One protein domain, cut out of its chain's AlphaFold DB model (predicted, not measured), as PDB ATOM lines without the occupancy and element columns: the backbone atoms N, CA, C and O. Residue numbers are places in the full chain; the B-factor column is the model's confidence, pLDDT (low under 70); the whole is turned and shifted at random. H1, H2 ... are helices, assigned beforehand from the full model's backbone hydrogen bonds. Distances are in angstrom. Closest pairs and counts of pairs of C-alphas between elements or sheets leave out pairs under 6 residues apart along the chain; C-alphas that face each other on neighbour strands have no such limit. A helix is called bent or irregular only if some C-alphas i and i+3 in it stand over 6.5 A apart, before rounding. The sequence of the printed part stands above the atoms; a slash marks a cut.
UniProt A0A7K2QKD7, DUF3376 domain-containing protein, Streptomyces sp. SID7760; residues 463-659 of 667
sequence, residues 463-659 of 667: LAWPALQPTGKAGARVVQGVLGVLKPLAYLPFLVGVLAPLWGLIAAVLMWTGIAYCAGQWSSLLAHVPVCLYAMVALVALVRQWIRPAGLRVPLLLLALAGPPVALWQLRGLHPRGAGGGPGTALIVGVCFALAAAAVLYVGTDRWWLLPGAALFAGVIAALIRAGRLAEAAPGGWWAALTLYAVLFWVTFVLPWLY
ATOM      1  N   LEU A 463     133.454 129.398 183.688       80.06
ATOM      2  CA  LEU A 463     132.344 129.786 184.562       80.06
ATOM      3  C   LEU A 463     131.350 130.744 183.896       80.06
ATOM      4  O   LEU A 463     130.202 130.790 184.321       80.06
ATOM      5  N   ALA A 464     131.749 131.475 182.856       82.06
ATOM      6  CA  ALA A 464     130.859 132.344 182.093       82.06
ATOM      7  C   ALA A 464     129.947 131.561 181.135       82.06
ATOM      8  O   ALA A 464     128.928 132.088 180.699       82.06
ATOM      9  N   TRP A 465     130.259 130.292 180.828       82.06
ATOM     10  CA  TRP A 465     129.449 129.476 179.912       82.06
ATOM     11  C   TRP A 465     127.954 129.418 180.269       82.06
ATOM     12  O   TRP A 465     127.147 129.659 179.376       82.06
ATOM     13  N   PRO A 466     127.544 129.145 181.525       76.56
ATOM     14  CA  PRO A 466     126.131 129.162 181.900       76.56
ATOM     15  C   PRO A 466     125.480 130.540 181.721       76.56
ATOM     16  O   PRO A 466     124.305 130.604 181.386       76.56
ATOM     17  N   ALA A 467     126.235 131.634 181.881       77.31
ATOM     18  CA  ALA A 467     125.730 132.993 181.685       77.31
ATOM     19  C   ALA A 467     125.484 133.339 180.203       77.31
ATOM     20  O   ALA A 467     124.711 134.243 179.906       77.31
ATOM     21  N   LEU A 468     126.111 132.611 179.272       73.94
ATOM     22  CA  LEU A 468     125.875 132.736 177.828       73.94
ATOM     23  C   LEU A 468     124.668 131.915 177.348       73.94
ATOM     24  O   LEU A 468     124.294 131.998 176.178       73.94
ATOM     25  N   GLN A 469     124.077 131.089 178.215       79.50
ATOM     26  CA  GLN A 469     122.933 130.263 177.849       79.50
ATOM     27  C   GLN A 469     121.626 131.056 177.971       79.50
ATOM     28  O   GLN A 469     121.450 131.809 178.929       79.50
ATOM     29  N   PRO A 470     120.673 130.871 177.040       78.44
ATOM     30  CA  PRO A 470     119.369 131.513 177.147       78.44
ATOM     31  C   PRO A 470     118.647 131.031 178.410       78.44
ATOM     32  O   PRO A 470     118.605 129.830 178.686       78.44
ATOM     33  N   THR A 471     118.051 131.949 179.168       74.25
ATOM     34  CA  THR A 471     117.195 131.658 180.330       74.25
ATOM     35  C   THR A 471     115.717 131.802 179.931       74.25
ATOM     36  O   THR A 471     115.377 132.669 179.128       74.25
ATOM     37  N   GLY A 472     114.813 130.933 180.415       72.94
ATOM     38  CA  GLY A 472     113.370 131.052 180.120       72.94
ATOM     39  C   GLY A 472     112.576 129.743 179.964       72.94
ATOM     40  O   GLY A 472     112.931 128.714 180.536       72.94
ATOM     41  N   LYS A 473     111.459 129.819 179.208       78.44
ATOM     42  CA  LYS A 473     110.423 128.772 178.992       78.44
ATOM     43  C   LYS A 473     110.983 127.446 178.435       78.44
ATOM     44  O   LYS A 473     112.142 127.361 178.055       78.44
ATOM     45  N   ALA A 474     110.138 126.414 178.312       70.88
ATOM     46  CA  ALA A 474     110.511 125.047 177.902       70.88
ATOM     47  C   ALA A 474     111.443 124.941 176.668       70.88
ATOM     48  O   ALA A 474     112.354 124.116 176.676       70.88
ATOM     49  N   GLY A 475     111.294 125.810 175.656       73.44
ATOM     50  CA  GLY A 475     112.196 125.858 174.495       73.44
ATOM     51  C   GLY A 475     113.649 126.227 174.835       73.44
ATOM     52  O   GLY A 475     114.575 125.720 174.207       73.44
ATOM     53  N   ALA A 476     113.876 127.024 175.884       79.88
ATOM     54  CA  ALA A 476     115.215 127.373 176.357       79.88
ATOM     55  C   ALA A 476     115.959 126.157 176.929       79.88
ATOM     56  O   ALA A 476     117.163 126.047 176.730       79.88
ATOM     57  N   ARG A 477     115.261 125.196 177.559       79.50
ATOM     58  CA  ARG A 477     115.888 123.965 178.085       79.50
ATOM     59  C   ARG A 477     116.437 123.070 176.974       79.50
ATOM     60  O   ARG A 477     117.493 122.470 177.138       79.50
ATOM     61  N   VAL A 478     115.750 123.011 175.830       81.38
ATOM     62  CA  VAL A 478     116.228 122.269 174.652       81.38
ATOM     63  C   VAL A 478     117.497 122.919 174.102       81.38
ATOM     64  O   VAL A 478     118.497 122.236 173.888       81.38
ATOM     65  N   VAL A 479     117.498 124.247 173.953       81.06
ATOM     66  CA  VAL A 479     118.681 124.999 173.504       81.06
ATOM     67  C   VAL A 479     119.839 124.869 174.501       81.06
ATOM     68  O   VAL A 479     120.974 124.653 174.088       81.06
ATOM     69  N   GLN A 480     119.569 124.918 175.808       82.62
ATOM     70  CA  GLN A 480     120.558 124.666 176.863       82.62
ATOM     71  C   GLN A 480     121.152 123.258 176.772       82.62
ATOM     72  O   GLN A 480     122.364 123.108 176.910       82.62
ATOM     73  N   GLY A 481     120.331 122.238 176.498       81.25
ATOM     74  CA  GLY A 481     120.789 120.867 176.278       81.25
ATOM     75  C   GLY A 481     121.722 120.754 175.069       81.25
ATOM     76  O   GLY A 481     122.828 120.228 175.195       81.25
ATOM     77  N   VAL A 482     121.329 121.322 173.922       82.62
ATOM     78  CA  VAL A 482     122.148 121.340 172.694       82.62
ATOM     79  C   VAL A 482     123.466 122.089 172.911       82.62
ATOM     80  O   VAL A 482     124.535 121.573 172.585       82.62
ATOM     81  N   LEU A 483     123.421 123.280 173.515       81.38
ATOM     82  CA  LEU A 483     124.621 124.048 173.854       81.38
ATOM     83  C   LEU A 483     125.495 123.299 174.867       81.38
ATOM     84  O   LEU A 483     126.713 123.280 174.730       81.38
ATOM     85  N   GLY A 484     124.896 122.636 175.856       81.25
ATOM     86  CA  GLY A 484     125.604 121.796 176.820       81.25
ATOM     87  C   GLY A 484     126.413 120.691 176.141       81.25
ATOM     88  O   GLY A 484     127.598 120.540 176.437       81.25
ATOM     89  N   VAL A 485     125.809 119.991 175.177       81.88
ATOM     90  CA  VAL A 485     126.485 118.964 174.370       81.88
ATOM     91  C   VAL A 485     127.592 119.574 173.510       81.88
ATOM     92  O   VAL A 485     128.662 118.983 173.424       81.88
ATOM     93  N   LEU A 486     127.387 120.756 172.923       82.62
ATOM     94  CA  LEU A 486     128.377 121.434 172.071       82.62
ATOM     95  C   LEU A 486     129.521 122.106 172.847       82.62
ATOM     96  O   LEU A 486     130.570 122.382 172.258       82.62
ATOM     97  N   LYS A 487     129.360 122.351 174.153       83.19
ATOM     98  CA  LYS A 487     130.341 123.043 175.007       83.19
ATOM     99  C   LYS A 487     131.779 122.521 174.840       83.19
ATOM    100  O   LYS A 487     132.667 123.358 174.657       83.19
ATOM    101  N   PRO A 488     132.052 121.201 174.867       81.88
ATOM    102  CA  PRO A 488     133.418 120.694 174.753       81.88
ATOM    103  C   PRO A 488     134.039 120.939 173.372       81.88
ATOM    104  O   PRO A 488     135.243 121.152 173.282       81.88
ATOM    105  N   LEU A 489     133.226 120.944 172.310       82.00
ATOM    106  CA  LEU A 489     133.681 121.170 170.933       82.00
ATOM    107  C   LEU A 489     133.923 122.651 170.637       82.00
ATOM    108  O   LEU A 489     134.904 122.995 169.985       82.00
ATOM    109  N   ALA A 490     133.021 123.521 171.086       80.50
ATOM    110  CA  ALA A 490     133.027 124.923 170.687       80.50
ATOM    111  C   ALA A 490     133.773 125.817 171.683       80.50
ATOM    112  O   ALA A 490     134.532 126.694 171.282       80.50
ATOM    113  N   TYR A 491     133.567 125.614 172.985       86.69
ATOM    114  CA  TYR A 491     133.917 126.631 173.971       86.69
ATOM    115  C   TYR A 491     135.331 126.487 174.527       86.69
ATOM    116  O   TYR A 491     136.084 127.460 174.570       86.69
ATOM    117  N   LEU A 492     135.722 125.274 174.926       87.06
ATOM    118  CA  LEU A 492     137.053 125.038 175.484       87.06
ATOM    119  C   LEU A 492     138.172 125.289 174.450       87.06
ATOM    120  O   LEU A 492     139.098 126.034 174.780       87.06
ATOM    121  N   PRO A 493     138.108 124.757 173.210       86.81
ATOM    122  CA  PRO A 493     139.119 125.045 172.194       86.81
ATOM    123  C   PRO A 493     139.186 126.536 171.862       86.81
ATOM    124  O   PRO A 493     140.273 127.104 171.824       86.81
ATOM    125  N   PHE A 494     138.038 127.210 171.728       89.94
ATOM    126  CA  PHE A 494     138.003 128.656 171.511       89.94
ATOM    127  C   PHE A 494     138.728 129.422 172.628       89.94
ATOM    128  O   PHE A 494     139.639 130.205 172.352       89.94
ATOM    129  N   LEU A 495     138.393 129.146 173.893       90.50
ATOM    130  CA  LEU A 495     139.035 129.781 175.046       90.50
ATOM    131  C   LEU A 495     140.546 129.536 175.068       90.50
ATOM    132  O   LEU A 495     141.320 130.469 175.261       90.50
ATOM    133  N   VAL A 496     140.985 128.296 174.849       91.56
ATOM    134  CA  VAL A 496     142.412 127.944 174.849       91.56
ATOM    135  C   VAL A 496     143.140 128.608 173.681       91.56
ATOM    136  O   VAL A 496     144.253 129.090 173.862       91.56
ATOM    137  N   GLY A 497     142.518 128.678 172.503       91.69
ATOM    138  CA  GLY A 497     143.084 129.338 171.327       91.69
ATOM    139  C   GLY A 497     143.290 130.834 171.547       91.69
ATOM    140  O   GLY A 497     144.336 131.365 171.188       91.69
ATOM    141  N   VAL A 498     142.343 131.503 172.210       91.38
ATOM    142  CA  VAL A 498     142.464 132.927 172.551       91.38
ATOM    143  C   VAL A 498     143.486 133.158 173.669       91.38
ATOM    144  O   VAL A 498     144.326 134.046 173.563       91.38
ATOM    145  N   LEU A 499     143.436 132.374 174.747       91.50
ATOM    146  CA  LEU A 499     144.231 132.620 175.957       91.50
ATOM    147  C   LEU A 499     145.660 132.066 175.882       91.50
ATOM    148  O   LEU A 499     146.548 132.534 176.593       91.50
ATOM    149  N   ALA A 500     145.882 131.037 175.066       92.75
ATOM    150  CA  ALA A 500     147.131 130.292 174.970       92.75
ATOM    151  C   ALA A 500     147.423 129.882 173.513       92.75
ATOM    152  O   ALA A 500     147.561 128.690 173.236       92.75
ATOM    153  N   PRO A 501     147.537 130.831 172.568       93.00
ATOM    154  CA  PRO A 501     147.494 130.530 171.137       93.00
ATOM    155  C   PRO A 501     148.540 129.511 170.670       93.00
ATOM    156  O   PRO A 501     148.222 128.640 169.869       93.00
ATOM    157  N   LEU A 502     149.762 129.546 171.216       93.19
ATOM    158  CA  LEU A 502     150.799 128.556 170.896       93.19
ATOM    159  C   LEU A 502     150.389 127.133 171.315       93.19
ATOM    160  O   LEU A 502     150.483 126.198 170.526       93.19
ATOM    161  N   TRP A 503     149.897 126.974 172.546       93.88
ATOM    162  CA  TRP A 503     149.431 125.684 173.060       93.88
ATOM    163  C   TRP A 503     148.168 125.216 172.345       93.88
ATOM    164  O   TRP A 503     148.025 124.026 172.078       93.88
ATOM    165  N   GLY A 504     147.285 126.151 171.985       94.25
ATOM    166  CA  GLY A 504     146.100 125.851 171.197       94.25
ATOM    167  C   GLY A 504     146.432 125.381 169.784       94.25
ATOM    168  O   GLY A 504     145.834 124.421 169.311       94.25
ATOM    169  N   LEU A 505     147.437 125.979 169.141       95.44
ATOM    170  CA  LEU A 505     147.914 125.542 167.832       95.44
ATOM    171  C   LEU A 505     148.570 124.156 167.899       95.44
ATOM    172  O   LEU A 505     148.265 123.302 167.072       95.44
ATOM    173  N   ILE A 506     149.414 123.905 168.909       96.25
ATOM    174  CA  ILE A 506     150.005 122.579 169.155       96.25
ATOM    175  C   ILE A 506     148.897 121.533 169.331       96.25
ATOM    176  O   ILE A 506     148.924 120.489 168.681       96.25
ATOM    177  N   ALA A 507     147.891 121.827 170.161       95.50
ATOM    178  CA  ALA A 507     146.748 120.945 170.364       95.50
ATOM    179  C   ALA A 507     145.967 120.712 169.060       95.50
ATOM    180  O   ALA A 507     145.651 119.567 168.751       95.50
ATOM    181  N   ALA A 508     145.709 121.758 168.270       95.44
ATOM    182  CA  ALA A 508     145.000 121.648 166.997       95.44
ATOM    183  C   ALA A 508     145.751 120.770 165.981       95.44
ATOM    184  O   ALA A 508     145.139 119.913 165.353       95.44
ATOM    185  N   VAL A 509     147.075 120.915 165.857       95.94
ATOM    186  CA  VAL A 509     147.904 120.084 164.959       95.94
ATOM    187  C   VAL A 509     147.919 118.615 165.403       95.94
ATOM    188  O   VAL A 509     147.801 117.703 164.578       95.94
ATOM    189  N   LEU A 510     148.025 118.369 166.710       96.81
ATOM    190  CA  LEU A 510     147.984 117.016 167.270       96.81
ATOM    191  C   LEU A 510     146.604 116.370 167.096       96.81
ATOM    192  O   LEU A 510     146.524 115.208 166.700       96.81
ATOM    193  N   MET A 511     145.522 117.125 167.320       95.56
ATOM    194  CA  MET A 511     144.154 116.678 167.045       95.56
ATOM    195  C   MET A 511     143.961 116.392 165.557       95.56
ATOM    196  O   MET A 511     143.433 115.339 165.224       95.56
ATOM    197  N   TRP A 512     144.440 117.263 164.663       95.75
ATOM    198  CA  TRP A 512     144.387 117.039 163.215       95.75
ATOM    199  C   TRP A 512     145.024 115.706 162.837       95.75
ATOM    200  O   TRP A 512     144.431 114.895 162.135       95.75
ATOM    201  N   THR A 513     146.224 115.448 163.356       94.44
ATOM    202  CA  THR A 513     146.958 114.217 163.065       94.44
ATOM    203  C   THR A 513     146.229 113.000 163.641       94.44
ATOM    204  O   THR A 513     146.005 112.026 162.926       94.44
ATOM    205  N   GLY A 514     145.770 113.061 164.895       92.94
ATOM    206  CA  GLY A 514     144.991 111.982 165.511       92.94
ATOM    207  C   GLY A 514     143.704 111.662 164.740       92.94
ATOM    208  O   GLY A 514     143.395 110.494 164.502       92.94
ATOM    209  N   ILE A 515     142.982 112.688 164.283       93.12
ATOM    210  CA  ILE A 515     141.779 112.538 163.457       93.12
ATOM    211  C   ILE A 515     142.134 111.943 162.096       93.12
ATOM    212  O   ILE A 515     141.427 111.047 161.643       93.12
ATOM    213  N   ALA A 516     143.225 112.375 161.464       92.31
ATOM    214  CA  ALA A 516     143.645 111.860 160.167       92.31
ATOM    215  C   ALA A 516     143.923 110.347 160.196       92.31
ATOM    216  O   ALA A 516     143.434 109.606 159.341       92.31
ATOM    217  N   TYR A 517     144.636 109.866 161.220       90.56
ATOM    218  CA  TYR A 517     144.874 108.431 161.425       90.56
ATOM    219  C   TYR A 517     143.612 107.671 161.862       90.56
ATOM    220  O   TYR A 517     143.459 106.496 161.530       90.56
ATOM    221  N   CYS A 518     142.683 108.325 162.566       88.38
ATOM    222  CA  CYS A 518     141.402 107.723 162.936       88.38
ATOM    223  C   CYS A 518     140.439 107.598 161.738       88.38
ATOM    224  O   CYS A 518     139.718 106.609 161.629       88.38
ATOM    225  N   ALA A 519     140.424 108.592 160.845       88.50
ATOM    226  CA  ALA A 519     139.563 108.661 159.664       88.50
ATOM    227  C   ALA A 519     140.180 107.999 158.421       88.50
ATOM    228  O   ALA A 519     139.495 107.867 157.410       88.50
ATOM    229  N   GLY A 520     141.462 107.620 158.471       87.06
ATOM    230  CA  GLY A 520     142.193 107.037 157.344       87.06
ATOM    231  C   GLY A 520     142.502 108.020 156.211       87.06
ATOM    232  O   GLY A 520     142.899 107.592 155.133       87.06
ATOM    233  N   GLN A 521     142.324 109.324 156.425       90.38
ATOM    234  CA  GLN A 521     142.494 110.383 155.425       90.38
ATOM    235  C   GLN A 521     142.977 111.665 156.104       90.38
ATOM    236  O   GLN A 521     142.511 111.995 157.192       90.38
ATOM    237  N   TRP A 522     143.873 112.415 155.461       90.12
ATOM    238  CA  TRP A 522     144.441 113.658 156.008       90.12
ATOM    239  C   TRP A 522     143.433 114.796 156.167       90.12
ATOM    240  O   TRP A 522     143.708 115.754 156.887       90.12
ATOM    241  N   SER A 523     142.278 114.702 155.511       90.06
ATOM    242  CA  SER A 523     141.186 115.658 155.634       90.06
ATOM    243  C   SER A 523     139.847 114.939 155.544       90.06
ATOM    244  O   SER A 523     139.562 114.210 154.599       90.06
ATOM    245  N   SER A 524     139.017 115.156 156.556       87.56
ATOM    246  CA  SER A 524     137.639 114.684 156.648       87.56
ATOM    247  C   SER A 524     136.798 115.849 157.134       87.56
ATOM    248  O   SER A 524     137.011 116.312 158.255       87.56
ATOM    249  N   LEU A 525     135.862 116.324 156.306       86.75
ATOM    250  CA  LEU A 525     135.068 117.526 156.589       86.75
ATOM    251  C   LEU A 525     134.390 117.458 157.964       86.75
ATOM    252  O   LEU A 525     134.421 118.419 158.720       86.75
ATOM    253  N   LEU A 526     133.842 116.297 158.318       86.19
ATOM    254  CA  LEU A 526     133.028 116.139 159.521       86.19
ATOM    255  C   LEU A 526     133.839 116.290 160.820       86.19
ATOM    256  O   LEU A 526     133.357 116.881 161.781       86.19
ATOM    257  N   ALA A 527     135.080 115.800 160.840       85.75
ATOM    258  CA  ALA A 527     135.921 115.813 162.037       85.75
ATOM    259  C   ALA A 527     136.963 116.946 162.047       85.75
ATOM    260  O   ALA A 527     137.309 117.449 163.114       85.75
ATOM    261  N   HIS A 528     137.447 117.382 160.880       92.75
ATOM    262  CA  HIS A 528     138.501 118.396 160.792       92.75
ATOM    263  C   HIS A 528     137.966 119.830 160.743       92.75
ATOM    264  O   HIS A 528     138.699 120.727 161.136       92.75
ATOM    265  N   VAL A 529     136.707 120.080 160.350       92.44
ATOM    266  CA  VAL A 529     136.132 121.443 160.379       92.44
ATOM    267  C   VAL A 529     136.195 122.080 161.781       92.44
ATOM    268  O   VAL A 529     136.671 123.212 161.882       92.44
ATOM    269  N   PRO A 530     135.823 121.395 162.884       90.94
ATOM    270  CA  PRO A 530     135.999 121.947 164.231       90.94
ATOM    271  C   PRO A 530     137.462 122.281 164.569       90.94
ATOM    272  O   PRO A 530     137.744 123.319 165.168       90.94
ATOM    273  N   VAL A 531     138.407 121.437 164.143       92.44
ATOM    274  CA  VAL A 531     139.845 121.651 164.380       92.44
ATOM    275  C   VAL A 531     140.401 122.780 163.506       92.44
ATOM    276  O   VAL A 531     141.235 123.548 163.982       92.44
ATOM    277  N   CYS A 532     139.903 122.958 162.276       93.50
ATOM    278  CA  CYS A 532     140.192 124.127 161.440       93.50
ATOM    279  C   CYS A 532     139.809 125.412 162.165       93.50
ATOM    280  O   CYS A 532     140.633 126.314 162.275       93.50
ATOM    281  N   LEU A 533     138.574 125.487 162.673       92.50
ATOM    282  CA  LEU A 533     138.085 126.662 163.393       92.50
ATOM    283  C   LEU A 533     138.941 126.941 164.630       92.50
ATOM    284  O   LEU A 533     139.312 128.086 164.883       92.50
ATOM    285  N   TYR A 534     139.325 125.892 165.360       92.19
ATOM    286  CA  TYR A 534     140.234 126.020 166.493       92.19
ATOM    287  C   TYR A 534     141.603 126.588 166.082       92.19
ATOM    288  O   TYR A 534     142.070 127.563 166.677       92.19
ATOM    289  N   ALA A 535     142.223 126.034 165.037       94.88
ATOM    290  CA  ALA A 535     143.503 126.510 164.516       94.88
ATOM    291  C   ALA A 535     143.420 127.966 164.030       94.88
ATOM    292  O   ALA A 535     144.317 128.753 164.326       94.88
ATOM    293  N   MET A 536     142.332 128.350 163.350       95.44
ATOM    294  CA  MET A 536     142.089 129.733 162.921       95.44
ATOM    295  C   MET A 536     142.050 130.683 164.119       95.44
ATOM    296  O   MET A 536     142.746 131.696 164.121       95.44
ATOM    297  N   VAL A 537     141.281 130.351 165.162       94.69
ATOM    298  CA  VAL A 537     141.184 131.173 166.380       94.69
ATOM    299  C   VAL A 537     142.550 131.316 167.051       94.69
ATOM    300  O   VAL A 537     142.944 132.431 167.396       94.69
ATOM    301  N   ALA A 538     143.297 130.217 167.188       94.62
ATOM    302  CA  ALA A 538     144.632 130.227 167.777       94.62
ATOM    303  C   ALA A 538     145.629 131.069 166.958       94.62
ATOM    304  O   ALA A 538     146.361 131.873 167.531       94.62
ATOM    305  N   LEU A 539     145.632 130.948 165.627       95.06
ATOM    306  CA  LEU A 539     146.505 131.728 164.742       95.06
ATOM    307  C   LEU A 539     146.145 133.217 164.747       95.06
ATOM    308  O   LEU A 539     147.031 134.061 164.865       95.06
ATOM    309  N   VAL A 540     144.855 133.556 164.681       93.81
ATOM    310  CA  VAL A 540     144.389 134.948 164.769       93.81
ATOM    311  C   VAL A 540     144.794 135.561 166.108       93.81
ATOM    312  O   VAL A 540     145.332 136.670 166.141       93.81
ATOM    313  N   ALA A 541     144.589 134.843 167.215       91.38
ATOM    314  CA  ALA A 541     145.003 135.295 168.538       91.38
ATOM    315  C   ALA A 541     146.530 135.447 168.642       91.38
ATOM    316  O   ALA A 541     146.999 136.453 169.177       91.38
ATOM    317  N   LEU A 542     147.303 134.514 168.070       91.25
ATOM    318  CA  LEU A 542     148.766 134.586 168.013       91.25
ATOM    319  C   LEU A 542     149.227 135.861 167.301       91.25
ATOM    320  O   LEU A 542     150.011 136.630 167.859       91.25
ATOM    321  N   VAL A 543     148.694 136.122 166.105       90.88
ATOM    322  CA  VAL A 543     149.039 137.305 165.307       90.88
ATOM    323  C   VAL A 543     148.689 138.585 166.065       90.88
ATOM    324  O   VAL A 543     149.522 139.484 166.161       90.88
ATOM    325  N   ARG A 544     147.499 138.667 166.678       87.31
ATOM    326  CA  ARG A 544     147.088 139.859 167.443       87.31
ATOM    327  C   ARG A 544     147.948 140.105 168.684       87.31
ATOM    328  O   ARG A 544     148.202 141.260 169.003       87.31
ATOM    329  N   GLN A 545     148.383 139.053 169.376       85.12
ATOM    330  CA  GLN A 545     149.129 139.170 170.636       85.12
ATOM    331  C   GLN A 545     150.645 139.339 170.457       85.12
ATOM    332  O   GLN A 545     151.310 139.829 171.374       85.12
ATOM    333  N   TRP A 546     151.212 138.898 169.329       84.69
ATOM    334  CA  TRP A 546     152.668 138.848 169.123       84.69
ATOM    335  C   TRP A 546     153.158 139.790 168.021       84.69
ATOM    336  O   TRP A 546     154.291 140.261 168.095       84.69
ATOM    337  N   ILE A 547     152.319 140.133 167.036       85.25
ATOM    338  CA  ILE A 547     152.708 141.015 165.929       85.25
ATOM    339  C   ILE A 547     152.293 142.456 166.238       85.25
ATOM    340  O   ILE A 547     151.116 142.825 166.165       85.25
ATOM    341  N   ARG A 548     153.281 143.289 166.583       77.44
ATOM    342  CA  ARG A 548     153.112 144.729 166.847       77.44
ATOM    343  C   ARG A 548     152.953 145.607 165.594       77.44
ATOM    344  O   ARG A 548     152.028 146.416 165.604       77.44
ATOM    345  N   PRO A 549     153.775 145.485 164.530       84.81
ATOM    346  CA  PRO A 549     153.687 146.403 163.395       84.81
ATOM    347  C   PRO A 549     152.368 146.232 162.632       84.81
ATOM    348  O   PRO A 549     152.035 145.137 162.172       84.81
ATOM    349  N   ALA A 550     151.625 147.332 162.477       80.31
ATOM    350  CA  ALA A 550     150.296 147.328 161.865       80.31
ATOM    351  C   ALA A 550     150.316 146.832 160.407       80.31
ATOM    352  O   ALA A 550     149.443 146.057 160.019       80.31
ATOM    353  N   GLY A 551     151.352 147.195 159.639       85.75
ATOM    354  CA  GLY A 551     151.496 146.798 158.233       85.75
ATOM    355  C   GLY A 551     151.643 145.287 158.017       85.75
ATOM    356  O   GLY A 551     151.099 144.752 157.058       85.75
ATOM    357  N   LEU A 552     152.302 144.570 158.935       88.62
ATOM    358  CA  LEU A 552     152.441 143.106 158.854       88.62
ATOM    359  C   LEU A 552     151.234 142.363 159.433       88.62
ATOM    360  O   LEU A 552     151.022 141.188 159.137       88.62
ATOM    361  N   ARG A 553     150.423 143.025 160.262       89.38
ATOM    362  CA  ARG A 553     149.307 142.381 160.958       89.38
ATOM    363  C   ARG A 553     148.198 141.955 159.996       89.38
ATOM    364  O   ARG A 553     147.686 140.851 160.127       89.38
ATOM    365  N   VAL A 554     147.842 142.800 159.028       90.56
ATOM    366  CA  VAL A 554     146.768 142.521 158.056       90.56
ATOM    367  C   VAL A 554     147.052 141.280 157.194       90.56
ATOM    368  O   VAL A 554     146.227 140.365 157.223       90.56
ATOM    369  N   PRO A 555     148.195 141.166 156.482       92.69
ATOM    370  CA  PRO A 555     148.462 139.988 155.657       92.69
ATOM    371  C   PRO A 555     148.568 138.703 156.489       92.69
ATOM    372  O   PRO A 555     148.061 137.661 156.079       92.69
ATOM    373  N   LEU A 556     149.147 138.771 157.694       93.38
ATOM    374  CA  LEU A 556     149.233 137.615 158.589       93.38
ATOM    375  C   LEU A 556     147.868 137.187 159.144       93.38
ATOM    376  O   LEU A 556     147.641 135.995 159.330       93.38
ATOM    377  N   LEU A 557     146.942 138.122 159.382       93.69
ATOM    378  CA  LEU A 557     145.568 137.795 159.773       93.69
ATOM    379  C   LEU A 557     144.796 137.120 158.638       93.69
ATOM    380  O   LEU A 557     144.091 136.143 158.885       93.69
ATOM    381  N   LEU A 558     144.952 137.600 157.401       94.12
ATOM    382  CA  LEU A 558     144.362 136.949 156.230       94.12
ATOM    383  C   LEU A 558     144.905 135.527 156.066       94.12
ATOM    384  O   LEU A 558     144.128 134.595 155.872       94.12
ATOM    385  N   LEU A 559     146.218 135.339 156.238       94.31
ATOM    386  CA  LEU A 559     146.840 134.017 156.216       94.31
ATOM    387  C   LEU A 559     146.340 133.120 157.361       94.31
ATOM    388  O   LEU A 559     146.060 131.947 157.135       94.31
ATOM    389  N   ALA A 560     146.180 133.656 158.572       94.44
ATOM    390  CA  ALA A 560     145.650 132.921 159.722       94.44
ATOM    391  C   ALA A 560     144.205 132.434 159.505       94.44
ATOM    392  O   ALA A 560     143.844 131.354 159.972       94.44
ATOM    393  N   LEU A 561     143.390 133.216 158.790       94.62
ATOM    394  CA  LEU A 561     142.007 132.871 158.460       94.62
ATOM    395  C   LEU A 561     141.908 131.907 157.268       94.62
ATOM    396  O   LEU A 561     141.124 130.965 157.319       94.62
ATOM    397  N   ALA A 562     142.694 132.123 156.211       94.69
ATOM    398  CA  ALA A 562     142.624 131.334 154.980       94.69
ATOM    399  C   ALA A 562     143.445 130.036 155.037       94.69
ATOM    400  O   ALA A 562     143.080 129.050 154.403       94.69
ATOM    401  N   GLY A 563     144.533 130.011 155.811       94.88
ATOM    402  CA  GLY A 563     145.474 128.893 155.875       94.88
ATOM    403  C   GLY A 563     144.823 127.560 156.261       94.88
ATOM    404  O   GLY A 563     144.930 126.609 155.486       94.88
ATOM    405  N   PRO A 564     144.115 127.457 157.404       94.88
ATOM    406  CA  PRO A 564     143.503 126.193 157.818       94.88
ATOM    407  C   PRO A 564     142.418 125.664 156.855       94.88
ATOM    408  O   PRO A 564     142.442 124.467 156.572       94.88
ATOM    409  N   PRO A 565     141.509 126.491 156.290       94.69
ATOM    410  CA  PRO A 565     140.599 126.052 155.226       94.69
ATOM    411  C   PRO A 565     141.308 125.600 153.943       94.69
ATOM    412  O   PRO A 565     140.926 124.588 153.356       94.69
ATOM    413  N   VAL A 566     142.360 126.309 153.516       94.94
ATOM    414  CA  VAL A 566     143.162 125.909 152.349       94.94
ATOM    415  C   VAL A 566     143.840 124.564 152.610       94.94
ATOM    416  O   VAL A 566     143.773 123.684 151.759       94.94
ATOM    417  N   ALA A 567     144.419 124.356 153.795       92.06
ATOM    418  CA  ALA A 567     145.001 123.072 154.184       92.06
ATOM    419  C   ALA A 567     143.947 121.951 154.215       92.06
ATOM    420  O   ALA A 567     144.190 120.869 153.681       92.06
ATOM    421  N   LEU A 568     142.754 122.214 154.762       92.81
ATOM    422  CA  LEU A 568     141.634 121.268 154.752       92.81
ATOM    423  C   LEU A 568     141.273 120.828 153.329       92.81
ATOM    424  O   LEU A 568     141.012 119.648 153.097       92.81
ATOM    425  N   TRP A 569     141.248 121.773 152.387       92.69
ATOM    426  CA  TRP A 569     140.927 121.505 150.990       92.69
ATOM    427  C   TRP A 569     142.049 120.751 150.270       92.69
ATOM    428  O   TRP A 569     141.792 119.722 149.652       92.69
ATOM    429  N   GLN A 570     143.292 121.222 150.388       93.38
ATOM    430  CA  GLN A 570     144.456 120.661 149.690       93.38
ATOM    431  C   GLN A 570     144.809 119.243 150.154       93.38
ATOM    432  O   GLN A 570     145.310 118.439 149.377       93.38
ATOM    433  N   LEU A 571     144.533 118.913 151.418       91.31
ATOM    434  CA  LEU A 571     144.801 117.585 151.977       91.31
ATOM    435  C   LEU A 571     143.674 116.571 151.718       91.31
ATOM    436  O   LEU A 571     143.743 115.426 152.176       91.31
ATOM    437  N   ARG A 572     142.613 116.971 151.011       88.44
ATOM    438  CA  ARG A 572     141.476 116.101 150.702       88.44
ATOM    439  C   ARG A 572     141.886 114.998 149.728       88.44
ATOM    440  O   ARG A 572     142.523 115.255 148.717       88.44
ATOM    441  N   GLY A 573     141.496 113.761 150.034       82.25
ATOM    442  CA  GLY A 573     141.838 112.586 149.222       82.25
ATOM    443  C   GLY A 573     143.259 112.052 149.438       82.25
ATOM    444  O   GLY A 573     143.609 111.029 148.860       82.25
ATOM    445  N   LEU A 574     144.072 112.691 150.288       88.56
ATOM    446  CA  LEU A 574     145.370 112.155 150.692       88.56
ATOM    447  C   LEU A 574     145.209 111.201 151.882       88.56
ATOM    448  O   LEU A 574     144.489 111.494 152.839       88.56
ATOM    449  N   HIS A 575     145.952 110.096 151.864       86.31
ATOM    450  CA  HIS A 575     145.910 109.073 152.909       86.31
ATOM    451  C   HIS A 575     147.209 109.052 153.736       86.31
ATOM    452  O   HIS A 575     148.301 109.149 153.163       86.31
ATOM    453  N   PRO A 576     147.141 108.926 155.076       85.69
ATOM    454  CA  PRO A 576     148.332 108.753 155.897       85.69
ATOM    455  C   PRO A 576     148.965 107.387 155.627       85.69
ATOM    456  O   PRO A 576     148.283 106.361 155.562       85.69
ATOM    457  N   ARG A 577     150.295 107.357 155.493       80.06
ATOM    458  CA  ARG A 577     151.039 106.099 155.353       80.06
ATOM    459  C   ARG A 577     150.856 105.271 156.628       80.06
ATOM    460  O   ARG A 577     151.078 105.772 157.723       80.06
ATOM    461  N   GLY A 578     150.440 104.013 156.487       73.19
ATOM    462  CA  GLY A 578     150.222 103.117 157.629       73.19
ATOM    463  C   GLY A 578     148.898 103.318 158.383       73.19
ATOM    464  O   GLY A 578     148.753 102.800 159.488       73.19
ATOM    465  N   ALA A 579     147.910 104.020 157.814       67.56
ATOM    466  CA  ALA A 579     146.587 104.235 158.424       67.56
ATOM    467  C   ALA A 579     145.648 102.998 158.421       67.56
ATOM    468  O   ALA A 579     144.427 103.135 158.359       67.56
ATOM    469  N   GLY A 580     146.203 101.784 158.482       65.56
ATOM    470  CA  GLY A 580     145.443 100.530 158.468       65.56
ATOM    471  C   GLY A 580     144.685 100.236 159.771       65.56
ATOM    472  O   GLY A 580     144.692 101.011 160.725       65.56
ATOM    473  N   GLY A 581     144.024  99.079 159.835       66.25
ATOM    474  CA  GLY A 581     143.320  98.589 161.032       66.25
ATOM    475  C   GLY A 581     144.226  98.071 162.158       66.25
ATOM    476  O   GLY A 581     143.733  97.415 163.063       66.25
ATOM    477  N   GLY A 582     145.540  98.307 162.104       75.25
ATOM    478  CA  GLY A 582     146.504  97.676 163.007       75.25
ATOM    479  C   GLY A 582     146.618  98.335 164.394       75.25
ATOM    480  O   GLY A 582     146.300  99.517 164.558       75.25
ATOM    481  N   PRO A 583     147.165  97.612 165.392       79.62
ATOM    482  CA  PRO A 583     147.387  98.132 166.747       79.62
ATOM    483  C   PRO A 583     148.323  99.354 166.782       79.62
ATOM    484  O   PRO A 583     148.155 100.237 167.622       79.62
ATOM    485  N   GLY A 584     149.257  99.467 165.827       83.94
ATOM    486  CA  GLY A 584     150.125 100.643 165.688       83.94
ATOM    487  C   GLY A 584     149.354 101.937 165.389       83.94
ATOM    488  O   GLY A 584     149.688 102.991 165.923       83.94
ATOM    489  N   THR A 585     148.272 101.868 164.610       86.75
ATOM    490  CA  THR A 585     147.425 103.032 164.308       86.75
ATOM    491  C   THR A 585     146.644 103.484 165.543       86.75
ATOM    492  O   THR A 585     146.547 104.682 165.798       86.75
ATOM    493  N   ALA A 586     146.139 102.544 166.350       88.62
ATOM    494  CA  ALA A 586     145.471 102.866 167.614       88.62
ATOM    495  C   ALA A 586     146.427 103.541 168.614       88.62
ATOM    496  O   ALA A 586     146.038 104.507 169.272       88.62
ATOM    497  N   LEU A 587     147.690 103.098 168.670       91.00
ATOM    498  CA  LEU A 587     148.729 103.729 169.487       91.00
ATOM    499  C   LEU A 587     149.010 105.171 169.041       91.00
ATOM    500  O   LEU A 587     149.026 106.067 169.881       91.00
ATOM    501  N   ILE A 588     149.184 105.414 167.736       91.75
ATOM    502  CA  ILE A 588     149.416 106.766 167.193       91.75
ATOM    503  C   ILE A 588     148.253 107.697 167.552       91.75
ATOM    504  O   ILE A 588     148.481 108.788 168.073       91.75
ATOM    505  N   VAL A 589     147.010 107.252 167.330       92.19
ATOM    506  CA  VAL A 589     145.806 108.017 167.687       92.19
ATOM    507  C   VAL A 589     145.803 108.340 169.185       92.19
ATOM    508  O   VAL A 589     145.638 109.502 169.558       92.19
ATOM    509  N   GLY A 590     146.055 107.345 170.040       93.94
ATOM    510  CA  GLY A 590     146.120 107.538 171.488       93.94
ATOM    511  C   GLY A 590     147.196 108.535 171.920       93.94
ATOM    512  O   GLY A 590     146.913 109.440 172.702       93.94
ATOM    513  N   VAL A 591     148.410 108.433 171.375       96.50
ATOM    514  CA  VAL A 591     149.520 109.349 171.686       96.50
ATOM    515  C   VAL A 591     149.206 110.775 171.234       96.50
ATOM    516  O   VAL A 591     149.375 111.711 172.018       96.50
ATOM    517  N   CYS A 592     148.696 110.963 170.013       96.56
ATOM    518  CA  CYS A 592     148.313 112.283 169.509       96.56
ATOM    519  C   CYS A 592     147.265 112.952 170.410       96.56
ATOM    520  O   CYS A 592     147.438 114.110 170.794       96.56
ATOM    521  N   PHE A 593     146.209 112.228 170.797       96.62
ATOM    522  CA  PHE A 593     145.165 112.778 171.663       96.62
ATOM    523  C   PHE A 593     145.615 112.962 173.117       96.62
ATOM    524  O   PHE A 593     145.194 113.932 173.745       96.62
ATOM    525  N   ALA A 594     146.512 112.121 173.640       97.06
ATOM    526  CA  ALA A 594     147.120 112.337 174.953       97.06
ATOM    527  C   ALA A 594     147.954 113.624 174.980       97.06
ATOM    528  O   ALA A 594     147.792 114.450 175.877       97.06
ATOM    529  N   LEU A 595     148.804 113.841 173.974       97.06
ATOM    530  CA  LEU A 595     149.613 115.057 173.869       97.06
ATOM    531  C   LEU A 595     148.746 116.301 173.631       97.06
ATOM    532  O   LEU A 595     149.001 117.349 174.226       97.06
ATOM    533  N   ALA A 596     147.687 116.189 172.823       95.69
ATOM    534  CA  ALA A 596     146.735 117.277 172.622       95.69
ATOM    535  C   ALA A 596     146.002 117.637 173.927       95.69
ATOM    536  O   ALA A 596     145.894 118.814 174.277       95.69
ATOM    537  N   ALA A 597     145.549 116.631 174.681       94.62
ATOM    538  CA  ALA A 597     144.939 116.823 175.991       94.62
ATOM    539  C   ALA A 597     145.926 117.451 176.983       94.62
ATOM    540  O   ALA A 597     145.564 118.398 177.679       94.62
ATOM    541  N   ALA A 598     147.184 116.999 177.009       94.56
ATOM    542  CA  ALA A 598     148.236 117.590 177.832       94.56
ATOM    543  C   ALA A 598     148.445 119.079 177.509       94.56
ATOM    544  O   ALA A 598     148.485 119.896 178.430       94.56
ATOM    545  N   ALA A 599     148.509 119.443 176.223       93.19
ATOM    546  CA  ALA A 599     148.661 120.829 175.780       93.19
ATOM    547  C   ALA A 599     147.500 121.723 176.250       93.19
ATOM    548  O   ALA A 599     147.737 122.826 176.742       93.19
ATOM    549  N   VAL A 600     146.254 121.240 176.169       91.88
ATOM    550  CA  VAL A 600     145.071 121.977 176.648       91.88
ATOM    551  C   VAL A 600     145.043 122.075 178.177       91.88
ATOM    552  O   VAL A 600     144.864 123.162 178.731       91.88
ATOM    553  N   LEU A 601     145.251 120.960 178.882       90.94
ATOM    554  CA  LEU A 601     145.193 120.899 180.347       90.94
ATOM    555  C   LEU A 601     146.309 121.715 181.009       90.94
ATOM    556  O   LEU A 601     146.079 122.332 182.054       90.94
ATOM    557  N   TYR A 602     147.492 121.775 180.389       90.00
ATOM    558  CA  TYR A 602     148.633 122.560 180.867       90.00
ATOM    559  C   TYR A 602     148.286 124.043 181.074       90.00
ATOM    560  O   TYR A 602     148.792 124.681 182.000       90.00
ATOM    561  N   VAL A 603     147.376 124.589 180.263       88.12
ATOM    562  CA  VAL A 603     146.953 125.994 180.342       88.12
ATOM    563  C   VAL A 603     146.193 126.296 181.639       88.12
ATOM    564  O   VAL A 603     146.324 127.396 182.177       88.12
ATOM    565  N   GLY A 604     145.414 125.339 182.154       80.12
ATOM    566  CA  GLY A 604     144.482 125.551 183.270       80.12
ATOM    567  C   GLY A 604     144.882 124.951 184.622       80.12
ATOM    568  O   GLY A 604     144.274 125.300 185.644       80.12
ATOM    569  N   THR A 605     145.880 124.064 184.648       82.19
ATOM    570  CA  THR A 605     146.233 123.281 185.842       82.19
ATOM    571  C   THR A 605     147.331 123.912 186.700       82.19
ATOM    572  O   THR A 605     148.311 124.472 186.203       82.19
ATOM    573  N   ASP A 606     147.191 123.755 188.017       75.25
ATOM    574  CA  ASP A 606     148.277 123.932 188.994       75.25
ATOM    575  C   ASP A 606     148.902 122.610 189.427       75.25
ATOM    576  O   ASP A 606     150.072 122.558 189.807       75.25
ATOM    577  N   ARG A 607     148.128 121.526 189.355       81.00
ATOM    578  CA  ARG A 607     148.534 120.188 189.775       81.00
ATOM    579  C   ARG A 607     149.219 119.488 188.615       81.00
ATOM    580  O   ARG A 607     148.671 118.573 188.007       81.00
ATOM    581  N   TRP A 608     150.419 119.960 188.288       80.75
ATOM    582  CA  TRP A 608     151.218 119.426 187.183       80.75
ATOM    583  C   TRP A 608     151.492 117.919 187.326       80.75
ATOM    584  O   TRP A 608     151.604 117.236 186.318       80.75
ATOM    585  N   TRP A 609     151.496 117.388 188.551       84.88
ATOM    586  CA  TRP A 609     151.650 115.959 188.836       84.88
ATOM    587  C   TRP A 609     150.436 115.098 188.429       84.88
ATOM    588  O   TRP A 609     150.609 113.925 188.121       84.88
ATOM    589  N   LEU A 610     149.219 115.659 188.365       86.56
ATOM    590  CA  LEU A 610     148.017 114.954 187.879       86.56
ATOM    591  C   LEU A 610     147.862 115.010 186.353       86.56
ATOM    592  O   LEU A 610     147.102 114.231 185.776       86.56
ATOM    593  N   LEU A 611     148.562 115.941 185.696       89.12
ATOM    594  CA  LEU A 611     148.444 116.180 184.257       89.12
ATOM    595  C   LEU A 611     148.766 114.922 183.431       89.12
ATOM    596  O   LEU A 611     147.942 114.598 182.573       89.12
ATOM    597  N   PRO A 612     149.870 114.178 183.674       92.88
ATOM    598  CA  PRO A 612     150.194 112.998 182.877       92.88
ATOM    599  C   PRO A 612     149.097 111.933 182.921       92.88
ATOM    600  O   PRO A 612     148.726 111.411 181.877       92.88
ATOM    601  N   GLY A 613     148.523 111.659 184.099       92.62
ATOM    602  CA  GLY A 613     147.446 110.675 184.250       92.62
ATOM    603  C   GLY A 613     146.165 111.085 183.520       92.62
ATOM    604  O   GLY A 613     145.586 110.287 182.784       92.62
ATOM    605  N   ALA A 614     145.758 112.351 183.652       92.12
ATOM    606  CA  ALA A 614     144.586 112.880 182.955       92.12
ATOM    607  C   ALA A 614     144.758 112.874 181.424       92.12
ATOM    608  O   ALA A 614     143.826 112.526 180.696       92.12
ATOM    609  N   ALA A 615     145.949 113.235 180.937       94.69
ATOM    610  CA  ALA A 615     146.288 113.213 179.518       94.69
ATOM    611  C   ALA A 615     146.351 111.782 178.963       94.69
ATOM    612  O   ALA A 615     145.784 111.507 177.905       94.69
ATOM    613  N   LEU A 616     146.977 110.856 179.699       96.00
ATOM    614  CA  LEU A 616     147.057 109.444 179.332       96.00
ATOM    615  C   LEU A 616     145.661 108.834 179.188       96.00
ATOM    616  O   LEU A 616     145.399 108.150 178.203       96.00
ATOM    617  N   PHE A 617     144.744 109.131 180.113       96.00
ATOM    618  CA  PHE A 617     143.368 108.637 180.039       96.00
ATOM    619  C   PHE A 617     142.638 109.125 178.777       96.00
ATOM    620  O   PHE A 617     141.950 108.343 178.127       96.00
ATOM    621  N   ALA A 618     142.857 110.380 178.364       94.75
ATOM    622  CA  ALA A 618     142.353 110.896 177.087       94.75
ATOM    623  C   ALA A 618     142.886 110.090 175.888       94.75
ATOM    624  O   ALA A 618     142.128 109.738 174.984       94.75
ATOM    625  N   GLY A 619     144.180 109.758 175.898       94.81
ATOM    626  CA  GLY A 619     144.785 108.899 174.881       94.81
ATOM    627  C   GLY A 619     144.227 107.477 174.881       94.81
ATOM    628  O   GLY A 619     143.958 106.931 173.815       94.81
ATOM    629  N   VAL A 620     143.992 106.895 176.060       95.50
ATOM    630  CA  VAL A 620     143.383 105.563 176.208       95.50
ATOM    631  C   VAL A 620     141.962 105.550 175.649       95.50
ATOM    632  O   VAL A 620     141.643 104.654 174.873       95.50
ATOM    633  N   ILE A 621     141.133 106.558 175.953       93.69
ATOM    634  CA  ILE A 621     139.795 106.708 175.355       93.69
ATOM    635  C   ILE A 621     139.898 106.674 173.824       93.69
ATOM    636  O   ILE A 621     139.201 105.899 173.169       93.69
ATOM    637  N   ALA A 622     140.797 107.478 173.252       93.06
ATOM    638  CA  ALA A 622     140.954 107.569 171.806       93.06
ATOM    639  C   ALA A 622     141.456 106.258 171.173       93.06
ATOM    640  O   ALA A 622     140.939 105.825 170.139       93.06
ATOM    641  N   ALA A 623     142.426 105.598 171.810       91.31
ATOM    642  CA  ALA A 623     142.958 104.316 171.362       91.31
ATOM    643  C   ALA A 623     141.902 103.202 171.434       91.31
ATOM    644  O   ALA A 623     141.796 102.418 170.495       91.31
ATOM    645  N   LEU A 624     141.088 103.155 172.495       89.88
ATOM    646  CA  LEU A 624     140.026 102.159 172.666       89.88
ATOM    647  C   LEU A 624     138.901 102.331 171.645       89.88
ATOM    648  O   LEU A 624     138.474 101.340 171.055       89.88
ATOM    649  N   ILE A 625     138.462 103.568 171.377       88.06
ATOM    650  CA  ILE A 625     137.459 103.842 170.333       88.06
ATOM    651  C   ILE A 625     137.967 103.353 168.969       88.06
ATOM    652  O   ILE A 625     137.207 102.758 168.202       88.06
ATOM    653  N   ARG A 626     139.263 103.542 168.674       86.31
ATOM    654  CA  ARG A 626     139.871 103.051 167.429       86.31
ATOM    655  C   ARG A 626     140.043 101.528 167.410       86.31
ATOM    656  O   ARG A 626     139.755 100.912 166.385       86.31
ATOM    657  N   ALA A 627     140.517 100.931 168.505       82.56
ATOM    658  CA  ALA A 627     140.812  99.503 168.618       82.56
ATOM    659  C   ALA A 627     139.544  98.639 168.639       82.56
ATOM    660  O   ALA A 627     139.512  97.591 168.001       82.56
ATOM    661  N   GLY A 628     138.456  99.108 169.258       74.69
ATOM    662  CA  GLY A 628     137.146  98.439 169.229       74.69
ATOM    663  C   GLY A 628     136.550  98.268 167.822       74.69
ATOM    664  O   GLY A 628     135.510  97.638 167.667       74.69
ATOM    665  N   ARG A 629     137.212  98.811 166.790       70.12
ATOM    666  CA  ARG A 629     136.844  98.736 165.370       70.12
ATOM    667  C   ARG A 629     137.869  97.980 164.516       70.12
ATOM    668  O   ARG A 629     137.877  98.143 163.301       70.12
ATOM    669  N   LEU A 630     138.705  97.134 165.126       57.09
ATOM    670  CA  LEU A 630     139.623  96.210 164.434       57.09
ATOM    671  C   LEU A 630     138.921  95.325 163.376       57.09
ATOM    672  O   LEU A 630     139.580  94.862 162.452       57.09
ATOM    673  N   ALA A 631     137.599  95.125 163.486       52.50
ATOM    674  CA  ALA A 631     136.792  94.294 162.588       52.50
ATOM    675  C   ALA A 631     136.068  95.048 161.443       52.50
ATOM    676  O   ALA A 631     135.507  94.396 160.567       52.50
ATOM    677  N   GLU A 632     136.051  96.390 161.417       58.03
ATOM    678  CA  GLU A 632     135.386  97.155 160.343       58.03
ATOM    679  C   GLU A 632     136.365  97.522 159.216       58.03
ATOM    680  O   GLU A 632     137.430  98.093 159.452       58.03
ATOM    681  N   ALA A 633     135.980  97.226 157.970       54.03
ATOM    682  CA  ALA A 633     136.834  97.347 156.785       54.03
ATOM    683  C   ALA A 633     137.143  98.793 156.343       54.03
ATOM    684  O   ALA A 633     138.036  98.988 155.520       54.03
ATOM    685  N   ALA A 634     136.443  99.811 156.861       59.16
ATOM    686  CA  ALA A 634     136.625 101.193 156.420       59.16
ATOM    687  C   ALA A 634     136.666 102.193 157.593       59.16
ATOM    688  O   ALA A 634     135.691 102.307 158.340       59.16
ATOM    689  N   PRO A 635     137.756 102.963 157.756       64.88
ATOM    690  CA  PRO A 635     137.777 104.090 158.680       64.88
ATOM    691  C   PRO A 635     136.799 105.183 158.210       64.88
ATOM    692  O   PRO A 635     136.723 105.510 157.026       64.88
ATOM    693  N   GLY A 636     136.023 105.744 159.144       75.81
ATOM    694  CA  GLY A 636     134.932 106.678 158.850       75.81
ATOM    695  C   GLY A 636     135.067 108.014 159.582       75.81
ATOM    696  O   GLY A 636     135.463 108.063 160.746       75.81
ATOM    697  N   GLY A 637     134.686 109.113 158.920       81.62
ATOM    698  CA  GLY A 637     134.753 110.470 159.489       81.62
ATOM    699  C   GLY A 637     133.911 110.668 160.758       81.62
ATOM    700  O   GLY A 637     134.297 111.440 161.633       81.62
ATOM    701  N   TRP A 638     132.811 109.924 160.905       84.75
ATOM    702  CA  TRP A 638     131.965 109.939 162.105       84.75
ATOM    703  C   TRP A 638     132.682 109.418 163.354       84.75
ATOM    704  O   TRP A 638     132.558 110.011 164.423       84.75
ATOM    705  N   TRP A 639     133.487 108.361 163.222       85.44
ATOM    706  CA  TRP A 639     134.259 107.818 164.342       85.44
ATOM    707  C   TRP A 639     135.358 108.772 164.784       85.44
ATOM    708  O   TRP A 639     135.561 108.970 165.977       85.44
ATOM    709  N   ALA A 640     136.019 109.428 163.834       88.00
ATOM    710  CA  ALA A 640     137.018 110.435 164.154       88.00
ATOM    711  C   ALA A 640     136.396 111.662 164.854       88.00
ATOM    712  O   ALA A 640     136.991 112.203 165.787       88.00
ATOM    713  N   ALA A 641     135.173 112.049 164.472       89.38
ATOM    714  CA  ALA A 641     134.408 113.085 165.163       89.38
ATOM    715  C   ALA A 641     133.996 112.658 166.586       89.38
ATOM    716  O   ALA A 641     134.127 113.451 167.518       89.38
ATOM    717  N   LEU A 642     133.573 111.402 166.779       90.88
ATOM    718  CA  LEU A 642     133.273 110.855 168.106       90.88
ATOM    719  C   LEU A 642     134.517 110.819 169.003       90.88
ATOM    720  O   LEU A 642     134.438 111.217 170.162       90.88
ATOM    721  N   THR A 643     135.665 110.389 168.475       91.06
ATOM    722  CA  THR A 643     136.939 110.382 169.208       91.06
ATOM    723  C   THR A 643     137.322 111.790 169.656       91.06
ATOM    724  O   THR A 643     137.619 112.000 170.833       91.06
ATOM    725  N   LEU A 644     137.253 112.774 168.749       92.81
ATOM    726  CA  LEU A 644     137.492 114.180 169.079       92.81
ATOM    727  C   LEU A 644     136.544 114.657 170.189       92.81
ATOM    728  O   LEU A 644     136.991 115.262 171.163       92.81
ATOM    729  N   TYR A 645     135.247 114.360 170.058       93.25
ATOM    730  CA  TYR A 645     134.239 114.727 171.046       93.25
ATOM    731  C   TYR A 645     134.534 114.131 172.424       93.25
ATOM    732  O   TYR A 645     134.571 114.862 173.411       93.25
ATOM    733  N   ALA A 646     134.777 112.820 172.493       93.06
ATOM    734  CA  ALA A 646     135.013 112.099 173.738       93.06
ATOM    735  C   ALA A 646     136.251 112.629 174.479       93.06
ATOM    736  O   ALA A 646     136.210 112.833 175.694       93.06
ATOM    737  N   VAL A 647     137.331 112.922 173.747       93.19
ATOM    738  CA  VAL A 647     138.550 113.499 174.328       93.19
ATOM    739  C   VAL A 647     138.299 114.914 174.840       93.19
ATOM    740  O   VAL A 647     138.659 115.224 175.974       93.19
ATOM    741  N   LEU A 648     137.655 115.781 174.054       91.94
ATOM    742  CA  LEU A 648     137.358 117.148 174.493       91.94
ATOM    743  C   LEU A 648     136.379 117.178 175.672       91.94
ATOM    744  O   LEU A 648     136.535 118.005 176.576       91.94
ATOM    745  N   PHE A 649     135.404 116.268 175.696       92.50
ATOM    746  CA  PHE A 649     134.494 116.079 176.822       92.50
ATOM    747  C   PHE A 649     135.268 115.711 178.089       92.50
ATOM    748  O   PHE A 649     135.122 116.391 179.104       92.50
ATOM    749  N   TRP A 650     136.157 114.716 178.011       93.62
ATOM    750  CA  TRP A 650     137.024 114.325 179.125       93.62
ATOM    751  C   TRP A 650     137.890 115.486 179.627       93.62
ATOM    752  O   TRP A 650     137.911 115.776 180.823       93.62
ATOM    753  N   VAL A 651     138.562 116.202 178.722       91.00
ATOM    754  CA  VAL A 651     139.397 117.360 179.075       91.00
ATOM    755  C   VAL A 651     138.562 118.437 179.775       91.00
ATOM    756  O   VAL A 651     138.983 118.963 180.803       91.00
ATOM    757  N   THR A 652     137.364 118.734 179.265       88.56
ATOM    758  CA  THR A 652     136.438 119.705 179.875       88.56
ATOM    759  C   THR A 652     135.977 119.253 181.263       88.56
ATOM    760  O   THR A 652     135.869 120.077 182.170       88.56
ATOM    761  N   PHE A 653     135.729 117.954 181.437       87.88
ATOM    762  CA  PHE A 653     135.251 117.347 182.678       87.88
ATOM    763  C   PHE A 653     136.316 117.302 183.783       87.88
ATOM    764  O   PHE A 653     136.004 117.568 184.941       87.88
ATOM    765  N   VAL A 654     137.574 117.012 183.443       88.50
ATOM    766  CA  VAL A 654     138.672 116.896 184.421       88.50
ATOM    767  C   VAL A 654     139.250 118.251 184.825       88.50
ATOM    768  O   VAL A 654     139.802 118.398 185.916       88.50
ATOM    769  N   LEU A 655     139.123 119.268 183.973       83.25
ATOM    770  CA  LEU A 655     139.717 120.584 184.205       83.25
ATOM    771  C   LEU A 655     139.328 121.223 185.562       83.25
ATOM    772  O   LEU A 655     140.231 121.747 186.218       83.25
ATOM    773  N   PRO A 656     138.070 121.127 186.051       80.62
ATOM    774  CA  PRO A 656     137.700 121.549 187.404       80.62
ATOM    775  C   PRO A 656     138.415 120.803 188.537       80.62
ATOM    776  O   PRO A 656     138.766 121.410 189.545       80.62
ATOM    777  N   TRP A 657     138.684 119.504 188.388       79.81
ATOM    778  CA  TRP A 657     139.377 118.698 189.408       79.81
ATOM    779  C   TRP A 657     140.863 119.043 189.534       79.81
ATOM    780  O   TRP A 657     141.505 118.783 190.557       79.81
ATOM    781  N   LEU A 658     141.413 119.651 188.485       76.88
ATOM    782  CA  LEU A 658     142.781 120.151 188.433       76.88
ATOM    783  C   LEU A 658     142.917 121.576 189.003       76.88
ATOM    784  O   LEU A 658     144.023 122.132 189.027       76.88
ATOM    785  N   TYR A 659     141.820 122.176 189.486       71.81
ATOM    786  CA  TYR A 659     141.857 123.427 190.238       71.81
ATOM    787  C   TYR A 659     142.406 123.202 191.665       71.81
ATOM    788  O   TYR A 659     142.257 122.118 192.234       71.81
TER     789      TYR A 659
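This is residues 463 to 659 of the 667 residues of the protein "DUF3376 domain-containing protein" of Streptomyces sp. SID7760 (UniProt A0A7K2QKD7). Six helices and arms, H2b, H3, H4, H6, H7 and H8, form a partly crossed bundle; H5 packs outside it on H4, while arm H2a, with H1 near it, reaches away from the body. The printed part has 197 residues with eight named helices, H1 to H8 in order, and no named strand: all helix. It is compact, with a radius of gyration of the C-alphas of 17.5 A and spans of 49 by 45 by 41 A.

H2, residues 474 to 499, was assigned as one helix by its hydrogen bonds but is bent: C-alphas 485 and 488 are 7.2 A apart, and arms H2a, to 485, and H2b, from 488, stand at a steep tilt of 64 degrees. H2b touches H4, residues 525 to 546, the same way at a shallow tilt of 18 degrees; the closest C-alphas, Gly 497 and Ala 538, are 4.0 A apart. H3, residues 501 to 519, touches H6, residues 583 to 604; closest are C-alphas 507 and 596, 4.3 A. H8, residues 637 to 658, is the hub, touching five helices; it forms a hairpin with H7, residues 611 to 627, closest at C-alphas 618 and 647, 5.4 A. H5, residues 550 to 570, touches H4, a hairpin, closest at C-alphas 539 and 560, 5.2 A. H1, residues 463 to 468, is near H2a. Every O i to N i+4 pair is within hydrogen-bond range in H3 and H7.

H6 measures 32.1 A, H8 31.6 A and H4 30.4 A. H1 begins at C-alpha 463 (132.344, 129.786, 184.562); H8 ends at C-alpha 658 (142.781, 120.151, 188.433).

The farthest C-alphas, Pro 549 and Ala 631, are 54.8 A apart. The printed part has no cut; the link H5 to H6 is long. Residues 579 to 581 and 630 to 635 have pLDDT under 70.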